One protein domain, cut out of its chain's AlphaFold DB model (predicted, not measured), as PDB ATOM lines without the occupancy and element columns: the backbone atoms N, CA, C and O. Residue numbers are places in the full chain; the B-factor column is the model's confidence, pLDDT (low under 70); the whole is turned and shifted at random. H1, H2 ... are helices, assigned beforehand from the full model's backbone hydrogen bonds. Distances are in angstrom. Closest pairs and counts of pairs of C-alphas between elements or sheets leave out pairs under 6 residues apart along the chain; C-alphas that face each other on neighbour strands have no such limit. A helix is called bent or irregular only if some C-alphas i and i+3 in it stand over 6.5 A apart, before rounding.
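AT A GLANCE: This is residues 2 to 137 of the 475 residues of a protein of Florenciella parvula (UniProt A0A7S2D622). Three long helices, H1, H2 and bent H5, run lengthwise in a rod; short H4 bridges H1 and arm H5a, H6 bridges H1 and arm H5b, and H3 folds back on H2. The printed part has 136 residues with six named helices, H1 to H6 in order, and no named strand: all helix. It is compact, radius of gyration of the C-alphas 16.6 A, spans 54 by 27 by 19 A.

HOW THE PARTS SIT: H1, residues 2 to 27, H2, residues 31 to 55, H4, residues 71 to 80, and H5a, residues 93 to 107, form a bundle, helices side by side. H1 touches H2 with residues 20 to 25 alone, a hairpin; the closest C-alphas, of Ile 21 and Ala 35, are 4.8 A apart. H5, residues 93 to 122, one helix by its hydrogen bonds, is bent: C-alphas 107 and 110 are 6.9 A apart. In H1 to H4, H5a, H5b (residues 110 to 122) and H6 (residues 130 to 137), every O i to N i+4 pair is within hydrogen-bond range.

IN THESE COORDINATES: H1, 37.8 A long, begins at C-alpha 2 (-28.331, -40.884, -18.352). H3 is residues 59 to 67. H6 ends at C-alpha 137 (-9.474, -35.790, -14.935).

THE WHOLE: The printed part has no cut. The H4 to H5 link is long. Residues 2 to 3 have pLDDT under 70.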
ATOM      1  N   SER A   2     -29.645 -40.563 -18.964       62.09
ATOM      2  CA  SER A   2     -28.331 -40.884 -18.352       62.09
ATOM      3  C   SER A   2     -27.342 -41.541 -19.323       62.09
ATOM      4  O   SER A   2     -26.186 -41.157 -19.381       62.09
ATOM      5  N   ALA A   3     -27.814 -42.470 -20.155       65.19
ATOM      6  CA  ALA A   3     -26.988 -43.158 -21.144       65.19
ATOM      7  C   ALA A   3     -26.338 -42.215 -22.190       65.19
ATOM      8  O   ALA A   3     -25.227 -42.467 -22.645       65.19
ATOM      9  N   THR A   4     -26.985 -41.093 -22.531       71.44
ATOM     10  CA  THR A   4     -26.437 -40.082 -23.457       71.44
ATOM     11  C   THR A   4     -25.339 -39.241 -22.802       71.44
ATOM     12  O   THR A   4     -24.406 -38.822 -23.476       71.44
ATOM     13  N   GLU A   5     -25.423 -39.006 -21.492       72.25
ATOM     14  CA  GLU A   5     -24.409 -38.260 -20.736       72.25
ATOM     15  C   GLU A   5     -23.117 -39.078 -20.610       72.25
ATOM     16  O   GLU A   5     -22.039 -38.541 -20.854       72.25
ATOM     17  N   THR A   6     -23.216 -40.388 -20.346       75.50
ATOM     18  CA  THR A   6     -22.058 -41.304 -20.362       75.50
ATOM     19  C   THR A   6     -21.326 -41.266 -21.698       75.50
ATOM     20  O   THR A   6     -20.098 -41.263 -21.729       75.50
ATOM     21  N   LEU A   7     -22.077 -41.209 -22.800       82.06
ATOM     22  CA  LEU A   7     -21.518 -41.160 -24.146       82.06
ATOM     23  C   LEU A   7     -20.646 -39.918 -24.360       82.06
ATOM     24  O   LEU A   7     -19.587 -39.993 -24.966       82.06
ATOM     25  N   ILE A   8     -21.082 -38.766 -23.852       84.81
ATOM     26  CA  ILE A   8     -20.326 -37.521 -24.010       84.81
ATOM     27  C   ILE A   8     -18.988 -37.623 -23.278       84.81
ATOM     28  O   ILE A   8     -17.965 -37.276 -23.858       84.81
ATOM     29  N   PHE A   9     -18.981 -38.123 -22.040       84.94
ATOM     30  CA  PHE A   9     -17.744 -38.246 -21.265       84.94
ATOM     31  C   PHE A   9     -16.779 -39.274 -21.854       84.94
ATOM     32  O   PHE A   9     -15.604 -38.968 -21.974       84.94
ATOM     33  N   THR A  10     -17.271 -40.441 -22.267       84.44
ATOM     34  CA  THR A  10     -16.445 -41.513 -22.861       84.44
ATOM     35  C   THR A  10     -15.824 -41.106 -24.197       84.44
ATOM     36  O   THR A  10     -14.636 -41.303 -24.414       84.44
ATOM     37  N   TYR A  11     -16.576 -40.446 -25.082       88.81
ATOM     38  CA  TYR A  11     -15.999 -39.958 -26.340       88.81
ATOM     39  C   TYR A  11     -15.099 -38.740 -26.151       88.81
ATOM     40  O   TYR A  11     -14.157 -38.560 -26.921       88.81
ATOM     41  N   PHE A  12     -15.378 -37.894 -25.158       90.44
ATOM     42  CA  PHE A  12     -14.460 -36.816 -24.812       90.44
ATOM     43  C   PHE A  12     -13.133 -37.379 -24.293       90.44
ATOM     44  O   PHE A  12     -12.089 -36.907 -24.733       90.44
ATOM     45  N   ASP A  13     -13.194 -38.418 -23.457       90.50
ATOM     46  CA  ASP A  13     -12.038 -39.159 -22.947       90.50
ATOM     47  C   ASP A  13     -11.204 -39.768 -24.081       90.50
ATOM     48  O   ASP A  13     -10.038 -39.422 -24.250       90.50
ATOM     49  N   LEU A  14     -11.844 -40.521 -24.982       90.75
ATOM     50  CA  LEU A  14     -11.192 -41.091 -26.164       90.75
ATOM     51  C   LEU A  14     -10.497 -40.022 -27.027       90.75
ATOM     52  O   LEU A  14      -9.408 -40.236 -27.565       90.75
ATOM     53  N   VAL A  15     -11.120 -38.850 -27.196       93.44
ATOM     54  CA  VAL A  15     -10.507 -37.743 -27.943       93.44
ATOM     55  C   VAL A  15      -9.296 -37.187 -27.196       93.44
ATOM     56  O   VAL A  15      -8.269 -36.946 -27.833       93.44
ATOM     57  N   THR A  16      -9.385 -36.976 -25.880       93.12
ATOM     58  CA  THR A  16      -8.248 -36.493 -25.084       93.12
ATOM     59  C   THR A  16      -7.089 -37.485 -25.077       93.12
ATOM     60  O   THR A  16      -5.948 -37.060 -25.247       93.12
ATOM     61  N   ASP A  17      -7.383 -38.780 -25.031       92.19
ATOM     62  CA  ASP A  17      -6.413 -39.872 -25.082       92.19
ATOM     63  C   ASP A  17      -5.645 -39.877 -26.409       92.19
ATOM     64  O   ASP A  17      -4.411 -39.854 -26.439       92.19
ATOM     65  N   ILE A  18      -6.363 -39.766 -27.533       94.06
ATOM     66  CA  ILE A  18      -5.758 -39.641 -28.867       94.06
ATOM     67  C   ILE A  18      -4.878 -38.385 -28.963       94.06
ATOM     68  O   ILE A  18      -3.756 -38.447 -29.474       94.06
ATOM     69  N   LEU A  19      -5.361 -37.235 -28.479       95.38
ATOM     70  CA  LEU A  19      -4.584 -35.991 -28.484       95.38
ATOM     71  C   LEU A  19      -3.310 -36.118 -27.640       95.38
ATOM     72  O   LEU A  19      -2.252 -35.639 -28.052       95.38
ATOM     73  N   LEU A  20      -3.394 -36.797 -26.499       93.62
ATOM     74  CA  LEU A  20      -2.267 -37.012 -25.604       93.62
ATOM     75  C   LEU A  20      -1.232 -37.975 -26.208       93.62
ATOM     76  O   LEU A  20      -0.029 -37.725 -26.105       93.62
ATOM     77  N   ILE A  21      -1.674 -39.017 -26.919       94.69
ATOM     78  CA  ILE A  21      -0.801 -39.891 -27.717       94.69
ATOM     79  C   ILE A  21      -0.011 -39.065 -28.743       94.69
ATOM     80  O   ILE A  21       1.213 -39.206 -28.843       94.69
ATOM     81  N   PHE A  22      -0.676 -38.165 -29.479       95.88
ATOM     82  CA  PHE A  22       0.002 -37.279 -30.430       95.88
ATOM     83  C   PHE A  22       0.975 -36.312 -29.745       95.88
ATOM     84  O   PHE A  22       2.080 -36.113 -30.255       95.88
ATOM     85  N   GLU A  23       0.614 -35.748 -28.587       93.75
ATOM     86  CA  GLU A  23       1.518 -34.899 -27.803       93.75
ATOM     87  C   GLU A  23       2.787 -35.666 -27.400       93.75
ATOM     88  O   GLU A  23       3.902 -35.169 -27.590       93.75
ATOM     89  N   TYR A  24       2.650 -36.899 -26.904       93.31
ATOM     90  CA  TYR A  24       3.795 -37.714 -26.503       93.31
ATOM     91  C   TYR A  24       4.685 -38.128 -27.679       93.31
ATOM     92  O   TYR A  24       5.912 -38.117 -27.536       93.31
ATOM     93  N   PHE A  25       4.110 -38.420 -28.851       94.31
ATOM     94  CA  PHE A  25       4.901 -38.607 -30.071       94.31
ATOM     95  C   PHE A  25       5.651 -37.328 -30.463       94.31
ATOM     96  O   PHE A  25       6.835 -37.398 -30.797       94.31
ATOM     97  N   GLY A  26       4.999 -36.165 -30.373       91.50
ATOM     98  CA  GLY A  26       5.593 -34.868 -30.693       91.50
ATOM     99  C   GLY A  26       6.757 -34.476 -29.775       91.50
ATOM    100  O   GLY A  26       7.739 -33.906 -30.247       91.50
ATOM    101  N   LYS A  27       6.691 -34.822 -28.480       88.75
ATOM    102  CA  LYS A  27       7.768 -34.550 -27.505       88.75
ATOM    103  C   LYS A  27       9.027 -35.406 -27.721       88.75
ATOM    104  O   LYS A  27      10.103 -35.020 -27.268       88.75
ATOM    105  N   GLY A  28       8.927 -36.556 -28.394       85.56
ATOM    106  CA  GLY A  28      10.063 -37.449 -28.655       85.56
ATOM    107  C   GLY A  28      10.733 -38.011 -27.386       85.56
ATOM    108  O   GLY A  28      10.159 -38.029 -26.297       85.56
ATOM    109  N   GLY A  29      11.963 -38.523 -27.513       85.56
ATOM    110  CA  GLY A  29      12.725 -39.048 -26.367       85.56
ATOM    111  C   GLY A  29      12.014 -40.205 -25.652       85.56
ATOM    112  O   GLY A  29      11.418 -41.054 -26.291       85.56
ATOM    113  N   LYS A  30      12.030 -40.276 -24.318       81.38
ATOM    114  CA  LYS A  30      11.347 -41.376 -23.598       81.38
ATOM    115  C   LYS A  30       9.814 -41.364 -23.760       81.38
ATOM    116  O   LYS A  30       9.184 -42.398 -23.548       81.38
ATOM    117  N   ASN A  31       9.230 -40.244 -24.190       86.94
ATOM    118  CA  ASN A  31       7.783 -40.093 -24.352       86.94
ATOM    119  C   ASN A  31       7.228 -40.894 -25.539       86.94
ATOM    120  O   ASN A  31       6.074 -41.309 -25.490       86.94
ATOM    121  N   TRP A  32       8.047 -41.217 -26.554       90.50
ATOM    122  CA  TRP A  32       7.592 -42.055 -27.678       90.50
ATOM    123  C   TRP A  32       7.184 -43.463 -27.217       90.50
ATOM    124  O   TRP A  32       6.253 -44.048 -27.767       90.50
ATOM    125  N   VAL A  33       7.857 -44.003 -26.191       91.44
ATOM    126  CA  VAL A  33       7.536 -45.325 -25.629       91.44
ATOM    127  C   VAL A  33       6.191 -45.281 -24.912       91.44
ATOM    128  O   VAL A  33       5.391 -46.194 -25.076       91.44
ATOM    129  N   ILE A  34       5.919 -44.210 -24.160       92.44
ATOM    130  CA  ILE A  34       4.629 -44.001 -23.487       92.44
ATOM    131  C   ILE A  34       3.509 -43.921 -24.531       92.44
ATOM    132  O   ILE A  34       2.527 -44.653 -24.418       92.44
ATOM    133  N   ALA A  35       3.702 -43.128 -25.591       93.94
ATOM    134  CA  ALA A  35       2.752 -43.017 -26.699       93.94
ATOM    135  C   ALA A  35       2.468 -44.374 -27.366       93.94
ATOM    136  O   ALA A  35       1.314 -44.700 -27.651       93.94
ATOM    137  N   LEU A  36       3.510 -45.185 -27.589       95.06
ATOM    138  CA  LEU A  36       3.368 -46.526 -28.156       95.06
ATOM    139  C   LEU A  36       2.557 -47.441 -27.232       95.06
ATOM    140  O   LEU A  36       1.656 -48.126 -27.704       95.06
ATOM    141  N   VAL A  37       2.860 -47.450 -25.931       94.25
ATOM    142  CA  VAL A  37       2.150 -48.292 -24.958       94.25
ATOM    143  C   VAL A  37       0.675 -47.900 -24.875       94.25
ATOM    144  O   VAL A  37      -0.170 -48.788 -24.944       94.25
ATOM    145  N   MET A  38       0.354 -46.603 -24.812       94.94
ATOM    146  CA  MET A  38      -1.035 -46.118 -24.849       94.94
ATOM    147  C   MET A  38      -1.744 -46.543 -26.142       94.94
ATOM    148  O   MET A  38      -2.811 -47.145 -26.095       94.94
ATOM    149  N   SER A  39      -1.095 -46.359 -27.299       95.75
ATOM    150  CA  SER A  39      -1.640 -46.794 -28.596       95.75
ATOM    151  C   SER A  39      -1.905 -48.304 -28.646       95.75
ATOM    152  O   SER A  39      -2.891 -48.746 -29.233       95.75
ATOM    153  N   CYS A  40      -1.033 -49.116 -28.038       96.06
ATOM    154  CA  CYS A  40      -1.218 -50.562 -27.942       96.06
ATOM    155  C   CYS A  40      -2.378 -50.944 -27.015       96.06
ATOM    156  O   CYS A  40      -3.103 -51.879 -27.344       96.06
ATOM    157  N   VAL A  41      -2.554 -50.248 -25.888       95.12
ATOM    158  CA  VAL A  41      -3.679 -50.464 -24.963       95.12
ATOM    159  C   VAL A  41      -5.003 -50.144 -25.651       95.12
ATOM    160  O   VAL A  41      -5.866 -51.019 -25.710       95.12
ATOM    161  N   LEU A  42      -5.117 -48.967 -26.272       95.06
ATOM    162  CA  LEU A  42      -6.300 -48.573 -27.035       95.06
ATOM    163  C   LEU A  42      -6.573 -49.546 -28.194       95.06
ATOM    164  O   LEU A  42      -7.673 -50.059 -28.359       95.06
ATOM    165  N   GLY A  43      -5.554 -49.893 -28.985       95.94
ATOM    166  CA  GLY A  43      -5.713 -50.874 -30.064       95.94
ATOM    167  C   GLY A  43      -6.171 -52.250 -29.560       95.94
ATOM    168  O   GLY A  43      -7.004 -52.902 -30.195       95.94
ATOM    169  N   PHE A  44      -5.659 -52.694 -28.410       95.69
ATOM    170  CA  PHE A  44      -6.060 -53.949 -27.783       95.69
ATOM    171  C   PHE A  44      -7.505 -53.904 -27.272       95.69
ATOM    172  O   PHE A  44      -8.244 -54.862 -27.512       95.69
ATOM    173  N   SER A  45      -7.943 -52.809 -26.639       95.19
ATOM    174  CA  SER A  45      -9.326 -52.667 -26.162       95.19
ATOM    175  C   SER A  45     -10.332 -52.798 -27.311       95.19
ATOM    176  O   SER A  45     -11.300 -53.557 -27.207       95.19
ATOM    177  N   LEU A  46     -10.050 -52.168 -28.457       95.88
ATOM    178  CA  LEU A  46     -10.880 -52.234 -29.662       95.88
ATOM    179  C   LEU A  46     -10.975 -53.662 -30.229       95.88
ATOM    180  O   LEU A  46     -12.047 -54.099 -30.661       95.88
ATOM    181  N   ILE A  47      -9.874 -54.423 -30.189       97.06
ATOM    182  CA  ILE A  47      -9.863 -55.842 -30.579       97.06
ATOM    183  C   ILE A  47     -10.737 -56.664 -29.627       97.06
ATOM    184  O   ILE A  47     -11.550 -57.466 -30.091       97.06
ATOM    185  N   VAL A  48     -10.624 -56.454 -28.311       95.19
ATOM    186  CA  VAL A  48     -11.450 -57.163 -27.319       95.19
ATOM    187  C   VAL A  48     -12.935 -56.839 -27.517       95.19
ATOM    188  O   VAL A  48     -13.754 -57.759 -27.557       95.19
ATOM    189  N   GLN A  49     -13.297 -55.572 -27.748       95.38
ATOM    190  CA  GLN A  49     -14.673 -55.169 -28.074       95.38
ATOM    191  C   GLN A  49     -15.210 -55.899 -29.315       95.38
ATOM    192  O   GLN A  49     -16.346 -56.396 -29.312       95.38
ATOM    193  N   ALA A  50     -14.389 -56.014 -30.363       97.00
ATOM    194  CA  ALA A  50     -14.731 -56.726 -31.590       97.00
ATOM    195  C   ALA A  50     -14.913 -58.236 -31.350       97.00
ATOM    196  O   ALA A  50     -15.883 -58.828 -31.834       97.00
ATOM    197  N   MET A  51     -14.041 -58.855 -30.549       96.06
ATOM    198  CA  MET A  51     -14.175 -60.256 -30.137       96.06
ATOM    199  C   MET A  51     -15.470 -60.488 -29.352       96.06
ATOM    200  O   MET A  51     -16.203 -61.429 -29.656       96.06
ATOM    201  N   CYS A  52     -15.804 -59.604 -28.407       94.69
ATOM    202  CA  CYS A  52     -17.063 -59.657 -27.666       94.69
ATOM    203  C   CYS A  52     -18.278 -59.498 -28.592       94.69
ATOM    204  O   CYS A  52     -19.255 -60.230 -28.447       94.69
ATOM    205  N   ALA A  53     -18.224 -58.590 -29.575       95.56
ATOM    206  CA  ALA A  53     -19.298 -58.419 -30.561       95.56
ATOM    207  C   ALA A  53     -19.529 -59.683 -31.400       95.56
ATOM    208  O   ALA A  53     -20.669 -60.119 -31.588       95.56
ATOM    209  N   SER A  54     -18.442 -60.299 -31.868       95.75
ATOM    210  CA  SER A  54     -18.493 -61.546 -32.627       95.75
ATOM    211  C   SER A  54     -19.002 -62.708 -31.769       95.75
ATOM    212  O   SER A  54     -19.890 -63.442 -32.197       95.75
ATOM    213  N   GLY A  55     -18.484 -62.863 -30.546       93.81
ATOM    214  CA  GLY A  55     -18.875 -63.931 -29.619       93.81
ATOM    215  C   GLY A  55     -20.342 -63.857 -29.187       93.81
ATOM    216  O   GLY A  55     -20.997 -64.888 -29.037       93.81
ATOM    217  N   ALA A  56     -20.884 -62.642 -29.073       94.12
ATOM    218  CA  ALA A  56     -22.295 -62.407 -28.784       94.12
ATOM    219  C   ALA A  56     -23.223 -62.506 -30.012       94.12
ATOM    220  O   ALA A  56     -24.436 -62.337 -29.875       94.12
ATOM    221  N   GLY A  57     -22.679 -62.772 -31.206       95.12
ATOM    222  CA  GLY A  57     -23.463 -62.980 -32.425       95.12
ATOM    223  C   GLY A  57     -24.010 -61.700 -33.070       95.12
ATOM    224  O   GLY A  57     -24.963 -61.756 -33.841       95.12
ATOM    225  N   GLN A  58     -23.400 -60.537 -32.822       94.94
ATOM    226  CA  GLN A  58     -23.876 -59.243 -33.345       94.94
ATOM    227  C   GLN A  58     -23.550 -59.004 -34.833       94.94
ATOM    228  O   GLN A  58     -23.894 -57.973 -35.411       94.94
ATOM    229  N   GLY A  59     -22.882 -59.961 -35.481       94.25
ATOM    230  CA  GLY A  59     -22.548 -59.913 -36.901       94.25
ATOM    231  C   GLY A  59     -21.326 -59.051 -37.243       94.25
ATOM    232  O   GLY A  59     -20.693 -58.407 -36.403       94.25
ATOM    233  N   LYS A  60     -20.970 -59.061 -38.535       96.00
ATOM    234  CA  LYS A  60     -19.741 -58.430 -39.051       96.00
ATOM    235  C   LYS A  60     -19.759 -56.906 -38.932       96.00
ATOM    236  O   LYS A  60     -18.727 -56.321 -38.629       96.00
ATOM    237  N   TYR A  61     -20.918 -56.276 -39.132       95.69
ATOM    238  CA  TYR A  61     -21.069 -54.823 -39.013       95.69
ATOM    239  C   TYR A  61     -20.686 -54.329 -37.611       95.69
ATOM    240  O   TYR A  61     -19.837 -53.450 -37.501       95.69
ATOM    241  N   MET A  62     -21.225 -54.942 -36.548       95.88
ATOM    242  CA  MET A  62     -20.872 -54.541 -35.182       95.88
ATOM    243  C   MET A  62     -19.419 -54.842 -34.839       95.88
ATOM    244  O   MET A  62     -18.776 -54.066 -34.139       95.88
ATOM    245  N   THR A  63     -18.876 -55.939 -35.363       95.88
ATOM    246  CA  THR A  63     -17.458 -56.277 -35.190       95.88
ATOM    247  C   THR A  63     -16.560 -55.192 -35.799       95.88
ATOM    248  O   THR A  63     -15.640 -54.720 -35.140       95.88
ATOM    249  N   LEU A  64     -16.862 -54.728 -37.017       96.50
ATOM    250  CA  LEU A  64     -16.131 -53.635 -37.669       96.50
ATOM    251  C   LEU A  64     -16.326 -52.295 -36.951       96.50
ATOM    252  O   LEU A  64     -15.360 -51.571 -36.750       96.50
ATOM    253  N   ALA A  65     -17.549 -51.983 -36.515       96.06
ATOM    254  CA  ALA A  65     -17.823 -50.777 -35.740       96.06
ATOM    255  C   ALA A  65     -17.055 -50.760 -34.404       96.06
ATOM    256  O   ALA A  65     -16.609 -49.705 -33.963       96.06
ATOM    257  N   SER A  66     -16.846 -51.931 -33.791       95.38
ATOM    258  CA  SER A  66     -16.036 -52.076 -32.574       95.38
ATOM    259  C   SER A  66     -14.575 -51.699 -32.807       95.38
ATOM    260  O   SER A  66     -14.001 -51.004 -31.984       95.38
ATOM    261  N   LEU A  67     -13.999 -52.078 -33.954       95.31
ATOM    262  CA  LEU A  67     -12.623 -51.716 -34.324       95.31
ATOM    263  C   LEU A  67     -12.436 -50.213 -34.587       95.31
ATOM    264  O   LEU A  67     -11.306 -49.740 -34.633       95.31
ATOM    265  N   LEU A  68     -13.531 -49.473 -34.769       94.12
ATOM    266  CA  LEU A  68     -13.541 -48.019 -34.944       94.12
ATOM    267  C   LEU A  68     -13.918 -47.271 -33.654       94.12
ATOM    268  O   LEU A  68     -14.144 -46.066 -33.702       94.12
ATOM    269  N   GLY A  69     -14.074 -47.974 -32.525       91.69
ATOM    270  CA  GLY A  69     -14.508 -47.375 -31.259       91.69
ATOM    271  C   GLY A  69     -15.974 -46.927 -31.254       91.69
ATOM    272  O   GLY A  69     -16.383 -46.152 -30.399       91.69
ATOM    273  N   LEU A  70     -16.801 -47.387 -32.202       93.81
ATOM    274  CA  LEU A  70     -18.211 -46.977 -32.322       93.81
ATOM    275  C   LEU A  70     -19.178 -47.888 -31.559       93.81
ATOM    276  O   LEU A  70     -20.355 -47.557 -31.410       93.81
ATOM    277  N   LYS A  71     -18.713 -49.049 -31.083       93.12
ATOM    278  CA  LYS A  71     -19.579 -50.046 -30.443       93.12
ATOM    279  C   LYS A  71     -20.314 -49.511 -29.206       93.12
ATOM    280  O   LYS A  71     -21.538 -49.641 -29.200       93.12
ATOM    281  N   PRO A  72     -19.654 -48.893 -28.208       90.31
ATOM    282  CA  PRO A  72     -20.354 -48.370 -27.032       90.31
ATOM    283  C   PRO A  72     -21.473 -47.383 -27.395       90.31
ATOM    284  O   PRO A  72     -22.571 -47.473 -26.843       90.31
ATOM    285  N   ALA A  73     -21.255 -46.509 -28.388       91.06
ATOM    286  CA  ALA A  73     -22.290 -45.605 -28.893       91.06
ATOM    287  C   ALA A  73     -23.479 -46.339 -29.504       91.06
ATOM    288  O   ALA A  73     -24.629 -46.034 -29.182       91.06
ATOM    289  N   ILE A  74     -23.209 -47.308 -30.380       93.56
ATOM    290  CA  ILE A  74     -24.261 -48.059 -31.062       93.56
ATOM    291  C   ILE A  74     -25.085 -48.856 -30.045       93.56
ATOM    292  O   ILE A  74     -26.311 -48.795 -30.105       93.56
ATOM    293  N   GLU A  75     -24.454 -49.539 -29.084       92.81
ATOM    294  CA  GLU A  75     -25.180 -50.257 -28.023       92.81
ATOM    295  C   GLU A  75     -26.023 -49.311 -27.171       92.81
ATOM    296  O   GLU A  75     -27.178 -49.608 -26.881       92.81
ATOM    297  N   THR A  76     -25.482 -48.140 -26.828       90.19
ATOM    298  CA  THR A  76     -26.197 -47.119 -26.053       90.19
ATOM    299  C   THR A  76     -27.465 -46.668 -26.775       90.19
ATOM    300  O   THR A  76     -28.530 -46.584 -26.169       90.19
ATOM    301  N   VAL A  77     -27.376 -46.391 -28.080       91.00
ATOM    302  CA  VAL A  77     -28.536 -45.993 -28.891       91.00
ATOM    303  C   VAL A  77     -29.531 -47.144 -29.030       91.00
ATOM    304  O   VAL A  77     -30.733 -46.925 -28.905       91.00
ATOM    305  N   ARG A  78     -29.053 -48.369 -29.266       92.75
ATOM    306  CA  ARG A  78     -29.909 -49.552 -29.424       92.75
ATOM    307  C   ARG A  78     -30.681 -49.889 -28.154       92.75
ATOM    308  O   ARG A  78     -31.856 -50.223 -28.255       92.75
ATOM    309  N   ASP A  79     -30.037 -49.792 -26.997       90.06
ATOM    310  CA  ASP A  79     -30.675 -49.982 -25.695       90.06
ATOM    311  C   ASP A  79     -31.695 -48.867 -25.418       90.06
ATOM    312  O   ASP A  79     -32.852 -49.142 -25.134       90.06
ATOM    313  N   LEU A  80     -31.323 -47.600 -25.647       87.31
ATOM    314  CA  LEU A  80     -32.228 -46.454 -25.475       87.31
ATOM    315  C   LEU A  80     -33.478 -46.490 -26.366       87.31
ATOM    316  O   LEU A  80     -34.485 -45.875 -26.015       87.31
ATOM    317  N   MET A  81     -33.387 -47.115 -27.539       90.94
ATOM    318  CA  MET A  81     -34.486 -47.219 -28.500       90.94
ATOM    319  C   MET A  81     -35.264 -48.533 -28.387       90.94
ATOM    320  O   MET A  81     -36.126 -48.767 -29.233       90.94
ATOM    321  N   ASP A  82     -34.943 -49.398 -27.415       89.38
ATOM    322  CA  ASP A  82     -35.480 -50.762 -27.316       89.38
ATOM    323  C   ASP A  82     -35.423 -51.497 -28.670       89.38
ATOM    324  O   ASP A  82     -36.367 -52.158 -29.112       89.38
ATOM    325  N   ALA A  83     -34.308 -51.320 -29.388       92.56
ATOM    326  CA  ALA A  83     -34.163 -51.822 -30.745       92.56
ATOM    327  C   ALA A  83     -34.279 -53.351 -30.773       92.56
ATOM    328  O   ALA A  83     -33.761 -54.046 -29.895       92.56
ATOM    329  N   THR A  84     -34.880 -53.900 -31.829       93.38
ATOM    330  CA  THR A  84     -34.973 -55.355 -31.982       93.38
ATOM    331  C   THR A  84     -33.577 -56.000 -31.949       93.38
ATOM    332  O   THR A  84     -32.621 -55.443 -32.518       93.38
ATOM    333  N   PRO A  85     -33.414 -57.153 -31.265       92.62
ATOM    334  CA  PRO A  85     -32.152 -57.886 -31.267       92.62
ATOM    335  C   PRO A  85     -31.692 -58.188 -32.695       92.62
ATOM    336  O   PRO A  85     -32.507 -58.463 -33.579       92.62
ATOM    337  N   LEU A  86     -30.382 -58.128 -32.943       93.31
ATOM    338  CA  LEU A  86     -29.840 -58.523 -34.246       93.31
ATOM    339  C   LEU A  86     -30.085 -60.024 -34.479       93.31
ATOM    340  O   LEU A  86     -30.138 -60.799 -33.530       93.31
ATOM    341  N   ALA A  87     -30.183 -60.449 -35.743       89.56
ATOM    342  CA  ALA A  87     -30.669 -61.785 -36.118       89.56
ATOM    343  C   ALA A  87     -29.971 -62.982 -35.430       89.56
ATOM    344  O   ALA A  87     -30.592 -64.023 -35.265       89.56
ATOM    345  N   ASN A  88     -28.700 -62.847 -35.028       92.50
ATOM    346  CA  ASN A  88     -27.927 -63.901 -34.349       92.50
ATOM    347  C   ASN A  88     -27.497 -63.511 -32.922       92.50
ATOM    348  O   ASN A  88     -26.630 -64.161 -32.334       92.50
ATOM    349  N   GLN A  89     -28.047 -62.422 -32.387       93.75
ATOM    350  CA  GLN A  89     -27.663 -61.865 -31.100       93.75
ATOM    351  C   GLN A  89     -28.108 -62.789 -29.962       93.75
ATOM    352  O   GLN A  89     -29.283 -63.118 -29.851       93.75
ATOM    353  N   ARG A  90     -27.164 -63.195 -29.105       90.50
ATOM    354  CA  ARG A  90     -27.410 -64.159 -28.013       90.50
ATOM    355  C   ARG A  90     -27.785 -63.522 -26.678       90.50
ATOM    356  O   ARG A  90     -28.201 -64.220 -25.766       90.50
ATOM    357  N   LEU A  91     -27.564 -62.219 -26.544       89.94
ATOM    358  CA  LEU A  91     -27.766 -61.469 -25.307       89.94
ATOM    359  C   LEU A  91     -28.721 -60.299 -25.562       89.94
ATOM    360  O   LEU A  91     -28.704 -59.742 -26.661       89.94
ATOM    361  N   PRO A  92     -29.527 -59.874 -24.579       89.44
ATOM    362  CA  PRO A  92     -30.339 -58.669 -24.719       89.44
ATOM    363  C   PRO A  92     -29.454 -57.414 -24.831       89.44
ATOM    364  O   PRO A  92     -28.310 -57.411 -24.366       89.44
ATOM    365  N   ASN A  93     -29.980 -56.339 -25.436       90.62
ATOM    366  CA  ASN A  93     -29.229 -55.093 -25.670       90.62
ATOM    367  C   ASN A  93     -28.635 -54.518 -24.369       90.62
ATOM    368  O   ASN A  93     -27.464 -54.153 -24.346       90.62
ATOM    369  N   SER A  94     -29.384 -54.549 -23.266       86.19
ATOM    370  CA  SER A  94     -28.930 -54.056 -21.958       86.19
ATOM    371  C   SER A  94     -27.705 -54.807 -21.421       86.19
ATOM    372  O   SER A  94     -26.778 -54.210 -20.872       86.19
ATOM    373  N   SER A  95     -27.649 -56.127 -21.630       87.00
ATOM    374  CA  SER A  95     -26.495 -56.947 -21.242       87.00
ATOM    375  C   SER A  95     -25.285 -56.695 -22.141       87.00
ATOM    376  O   SER A  95     -24.151 -56.727 -21.668       87.00
ATOM    377  N   LEU A  96     -25.509 -56.408 -23.426       91.75
ATOM    378  CA  LEU A  96     -24.443 -56.061 -24.368       91.75
ATOM    379  C   LEU A  96     -23.853 -54.683 -24.089       91.75
ATOM    380  O   LEU A  96     -22.635 -54.531 -24.151       91.75
ATOM    381  N   LEU A  97     -24.693 -53.715 -23.726       90.56
ATOM    382  CA  LEU A  97     -24.264 -52.396 -23.279       90.56
ATOM    383  C   LEU A  97     -23.429 -52.490 -21.998       90.56
ATOM    384  O   LEU A  97     -22.352 -51.901 -21.922       90.56
ATOM    385  N   LEU A  98     -23.881 -53.275 -21.014       87.00
ATOM    386  CA  LEU A  98     -23.103 -53.535 -19.802       87.00
ATOM    387  C   LEU A  98     -21.749 -54.170 -20.134       87.00
ATOM    388  O   LEU A  98     -20.721 -53.706 -19.644       87.00
ATOM    389  N   LEU A  99     -21.737 -55.203 -20.982       89.44
ATOM    390  CA  LEU A  99     -20.508 -55.875 -21.394       89.44
ATOM    391  C   LEU A  99     -19.545 -54.908 -22.094       89.44
ATOM    392  O   LEU A  99     -18.358 -54.912 -21.781       89.44
ATOM    393  N   ALA A 100     -20.048 -54.060 -22.995       91.75
ATOM    394  CA  ALA A 100     -19.239 -53.056 -23.679       91.75
ATOM    395  C   ALA A 100     -18.588 -52.086 -22.681       91.75
ATOM    396  O   ALA A 100     -17.383 -51.871 -22.764       91.75
ATOM    397  N   ARG A 101     -19.342 -51.586 -21.693       88.94
ATOM    398  CA  ARG A 101     -18.812 -50.687 -20.652       88.94
ATOM    399  C   ARG A 101     -17.801 -51.366 -19.733       88.94
ATOM    400  O   ARG A 101     -16.825 -50.744 -19.334       88.94
ATOM    401  N   VAL A 102     -18.012 -52.638 -19.386       88.12
ATOM    402  CA  VAL A 102     -17.039 -53.403 -18.591       88.12
ATOM    403  C   VAL A 102     -15.736 -53.575 -19.370       88.12
ATOM    404  O   VAL A 102     -14.668 -53.381 -18.799       88.12
ATOM    405  N   VAL A 103     -15.812 -53.904 -20.663       90.56
ATOM    406  CA  VAL A 103     -14.625 -54.038 -21.518       90.56
ATOM    407  C   VAL A 103     -13.885 -52.706 -21.643       90.56
ATOM    408  O   VAL A 103     -12.675 -52.680 -21.452       90.56
ATOM    409  N   GLU A 104     -14.604 -51.615 -21.904       90.81
ATOM    410  CA  GLU A 104     -14.056 -50.253 -21.983       90.81
ATOM    411  C   GLU A 104     -13.346 -49.868 -20.677       90.81
ATOM    412  O   GLU A 104     -12.171 -49.517 -20.667       90.81
ATOM    413  N   LEU A 105     -13.998 -50.069 -19.536       91.62
ATOM    414  CA  LEU A 105     -13.401 -49.765 -18.243       91.62
ATOM    415  C   LEU A 105     -12.132 -50.588 -17.945       91.62
ATOM    416  O   LEU A 105     -11.149 -50.050 -17.427       91.62
ATOM    417  N   VAL A 106     -12.179 -51.898 -18.200       90.38
ATOM    418  CA  VAL A 106     -11.142 -52.860 -17.792       90.38
ATOM    419  C   VAL A 106      -9.934 -52.835 -18.723       90.38
ATOM    420  O   VAL A 106      -8.805 -52.941 -18.246       90.38
ATOM    421  N   TYR A 107     -10.159 -52.724 -20.032       90.88
ATOM    422  CA  TYR A 107      -9.110 -52.876 -21.039       90.88
ATOM    423  C   TYR A 107      -8.634 -51.556 -21.650       90.88
ATOM    424  O   TYR A 107      -7.588 -51.565 -22.290       90.88
ATOM    425  N   GLU A 108      -9.355 -50.452 -21.444       92.31
ATOM    426  CA  GLU A 108      -9.008 -49.130 -21.981       92.31
ATOM    427  C   GLU A 108      -8.821 -48.123 -20.851       92.31
ATOM    428  O   GLU A 108      -7.687 -47.859 -20.452       92.31
ATOM    429  N   ALA A 109      -9.919 -47.664 -20.244       92.88
ATOM    430  CA  ALA A 109      -9.906 -46.501 -19.365       92.88
ATOM    431  C   ALA A 109      -8.989 -46.690 -18.148       92.88
ATOM    432  O   ALA A 109      -8.201 -45.804 -17.821       92.88
ATOM    433  N   SER A 110      -9.035 -47.844 -17.469       92.56
ATOM    434  CA  SER A 110      -8.223 -48.043 -16.254       92.56
ATOM    435  C   SER A 110      -6.725 -48.208 -16.546       92.56
ATOM    436  O   SER A 110      -5.929 -47.520 -15.896       92.56
ATOM    437  N   PRO A 111      -6.294 -49.076 -17.489       93.69
ATOM    438  CA  PRO A 111      -4.885 -49.145 -17.875       93.69
ATOM    439  C   PRO A 111      -4.351 -47.822 -18.434       93.69
ATOM    440  O   PRO A 111      -3.242 -47.423 -18.082       93.69
ATOM    441  N   GLU A 112      -5.134 -47.126 -19.258       94.31
ATOM    442  CA  GLU A 112      -4.757 -45.840 -19.840       94.31
ATOM    443  C   GLU A 112      -4.589 -44.761 -18.767       94.31
ATOM    444  O   GLU A 112      -3.514 -44.167 -18.671       94.31
ATOM    445  N   THR A 113      -5.563 -44.606 -17.865       96.00
ATOM    446  CA  THR A 113      -5.474 -43.688 -16.714       96.00
ATOM    447  C   THR A 113      -4.218 -43.963 -15.876       96.00
ATOM    448  O   THR A 113      -3.534 -43.031 -15.437       96.00
ATOM    449  N   LEU A 114      -3.861 -45.239 -15.663       96.31
ATOM    450  CA  LEU A 114      -2.635 -45.607 -14.950       96.31
ATOM    451  C   LEU A 114      -1.382 -45.154 -15.709       96.31
ATOM    452  O   LEU A 114      -0.489 -44.561 -15.107       96.31
ATOM    453  N   ILE A 115      -1.309 -45.415 -17.018       95.75
ATOM    454  CA  ILE A 115      -0.170 -45.018 -17.859       95.75
ATOM    455  C   ILE A 115      -0.030 -43.494 -17.891       95.75
ATOM    456  O   ILE A 115       1.078 -42.987 -17.720       95.75
ATOM    457  N   GLN A 116      -1.136 -42.765 -18.043       95.25
ATOM    458  CA  GLN A 116      -1.160 -41.304 -17.999       95.25
ATOM    459  C   GLN A 116      -0.683 -40.777 -16.644       95.25
ATOM    460  O   GLN A 116       0.136 -39.859 -16.596       95.25
ATOM    461  N   THR A 117      -1.111 -41.402 -15.544       97.00
ATOM    462  CA  THR A 117      -0.641 -41.049 -14.196       97.00
ATOM    463  C   THR A 117       0.861 -41.290 -14.049       97.00
ATOM    464  O   THR A 117       1.580 -40.423 -13.558       97.00
ATOM    465  N   VAL A 118       1.370 -42.437 -14.513       96.50
ATOM    466  CA  VAL A 118       2.812 -42.736 -14.506       96.50
ATOM    467  C   VAL A 118       3.578 -41.712 -15.342       96.50
ATOM    468  O   VAL A 118       4.596 -41.197 -14.891       96.50
ATOM    469  N   ALA A 119       3.088 -41.377 -16.535       94.88
ATOM    470  CA  ALA A 119       3.713 -40.401 -17.418       94.88
ATOM    471  C   ALA A 119       3.776 -39.004 -16.782       94.88
ATOM    472  O   ALA A 119       4.830 -38.364 -16.809       94.88
ATOM    473  N   LEU A 120       2.685 -38.564 -16.147       95.38
ATOM    474  CA  LEU A 120       2.630 -37.307 -15.400       95.38
ATOM    475  C   LEU A 120       3.657 -37.301 -14.255       95.38
ATOM    476  O   LEU A 120       4.424 -36.356 -14.122       95.38
ATOM    477  N   LEU A 121       3.734 -38.386 -13.479       95.75
ATOM    478  CA  LEU A 121       4.642 -38.515 -12.332       95.75
ATOM    479  C   LEU A 121       6.123 -38.689 -12.716       95.75
ATOM    480  O   LEU A 121       7.008 -38.389 -11.913       95.75
ATOM    481  N   LEU A 122       6.410 -39.159 -13.931       94.12
ATOM    482  CA  LEU A 122       7.763 -39.193 -14.494       94.12
ATOM    483  C   LEU A 122       8.199 -37.837 -15.065       94.12
ATOM    484  O   LEU A 122       9.402 -37.592 -15.170       94.12
ATOM    485  N   THR A 123       7.244 -36.984 -15.437       92.56
ATOM    486  CA  THR A 123       7.497 -35.660 -16.010       92.56
ATOM    487  C   THR A 123       7.740 -34.654 -14.878       92.56
ATOM    488  O   THR A 123       6.897 -34.557 -13.982       92.56
ATOM    489  N   PRO A 124       8.856 -33.898 -14.882       91.62
ATOM    490  CA  PRO A 124       9.079 -32.825 -13.913       91.62
ATOM    491  C   PRO A 124       7.912 -31.837 -13.904       91.62
ATOM    492  O   PRO A 124       7.354 -31.544 -14.959       91.62
ATOM    493  N   LEU A 125       7.572 -31.292 -12.734       90.19
ATOM    494  CA  LEU A 125       6.401 -30.422 -12.551       90.19
ATOM    495  C   LEU A 125       6.335 -29.261 -13.567       90.19
ATOM    496  O   LEU A 125       5.261 -28.937 -14.063       90.19
ATOM    497  N   GLU A 126       7.489 -28.694 -13.921       91.25
ATOM    498  CA  GLU A 126       7.639 -27.566 -14.853       91.25
ATOM    499  C   GLU A 126       7.297 -27.918 -16.318       91.25
ATOM    500  O   GLU A 126       7.006 -27.038 -17.126       91.25
ATOM    501  N   GLU A 127       7.368 -29.203 -16.683       91.12
ATOM    502  CA  GLU A 127       7.176 -29.714 -18.051       91.12
ATOM    503  C   GLU A 127       5.796 -30.356 -18.265       91.12
ATOM    504  O   GLU A 127       5.456 -30.790 -19.376       91.12
ATOM    505  N   GLN A 128       4.999 -30.441 -17.200       92.69
ATOM    506  CA  GLN A 128       3.658 -31.002 -17.257       92.69
ATOM    507  C   GLN A 128       2.707 -30.048 -17.982       92.69
ATOM    508  O   GLN A 128       2.735 -28.832 -17.792       92.69
ATOM    509  N   THR A 129       1.841 -30.599 -18.831       93.44
ATOM    510  CA  THR A 129       0.920 -29.816 -19.660       93.44
ATOM    511  C   THR A 129      -0.500 -29.870 -19.116       93.44
ATOM    512  O   THR A 129      -0.932 -30.860 -18.528       93.44
ATOM    513  N   TYR A 130      -1.278 -28.812 -19.361       93.94
ATOM    514  CA  TYR A 130      -2.706 -28.808 -19.024       93.94
ATOM    515  C   TYR A 130      -3.473 -29.947 -19.707       93.94
ATOM    516  O   TYR A 130      -4.445 -30.424 -19.129       93.94
ATOM    517  N   LEU A 131      -3.021 -30.403 -20.885       93.56
ATOM    518  CA  LEU A 131      -3.631 -31.530 -21.589       93.56
ATOM    519  C   LEU A 131      -3.505 -32.835 -20.790       93.56
ATOM    520  O   LEU A 131      -4.488 -33.557 -20.664       93.56
ATOM    521  N   GLN A 132      -2.336 -33.108 -20.196       93.50
ATOM    522  CA  GLN A 132      -2.132 -34.285 -19.340       93.50
ATOM    523  C   GLN A 132      -3.096 -34.288 -18.149       93.50
ATOM    524  O   GLN A 132      -3.725 -35.301 -17.856       93.50
ATOM    525  N   TYR A 133      -3.242 -33.139 -17.485       94.06
ATOM    526  CA  TYR A 133      -4.175 -32.988 -16.372       94.06
ATOM    527  C   TYR A 133      -5.633 -33.117 -16.807       94.06
ATOM    528  O   TYR A 133      -6.411 -33.783 -16.124       94.06
ATOM    529  N   SER A 134      -6.015 -32.491 -17.925       92.06
ATOM    530  CA  SER A 134      -7.388 -32.578 -18.417       92.06
ATOM    531  C   SER A 134      -7.748 -34.001 -18.819       92.06
ATOM    532  O   SER A 134      -8.808 -34.445 -18.404       92.06
ATOM    533  N   SER A 135      -6.854 -34.707 -19.528       94.19
ATOM    534  CA  SER A 135      -7.042 -36.114 -19.913       94.19
ATOM    535  C   SER A 135      -7.235 -36.978 -18.671       94.19
ATOM    536  O   SER A 135      -8.243 -37.653 -18.528       94.19
ATOM    537  N   LEU A 136      -6.351 -36.847 -17.675       95.44
ATOM    538  CA  LEU A 136      -6.453 -37.645 -16.458       95.44
ATOM    539  C   LEU A 136      -7.773 -37.400 -15.701       95.44
ATOM    540  O   LEU A 136      -8.404 -38.333 -15.208       95.44
ATOM    541  N   VAL A 137      -8.205 -36.140 -15.594       94.62
ATOM    542  CA  VAL A 137      -9.474 -35.790 -14.935       94.62
ATOM    543  C   VAL A 137     -10.675 -36.307 -15.729       94.62
ATOM    544  O   VAL A 137     -11.649 -36.763 -15.118       94.62
TER     545      VAL A 137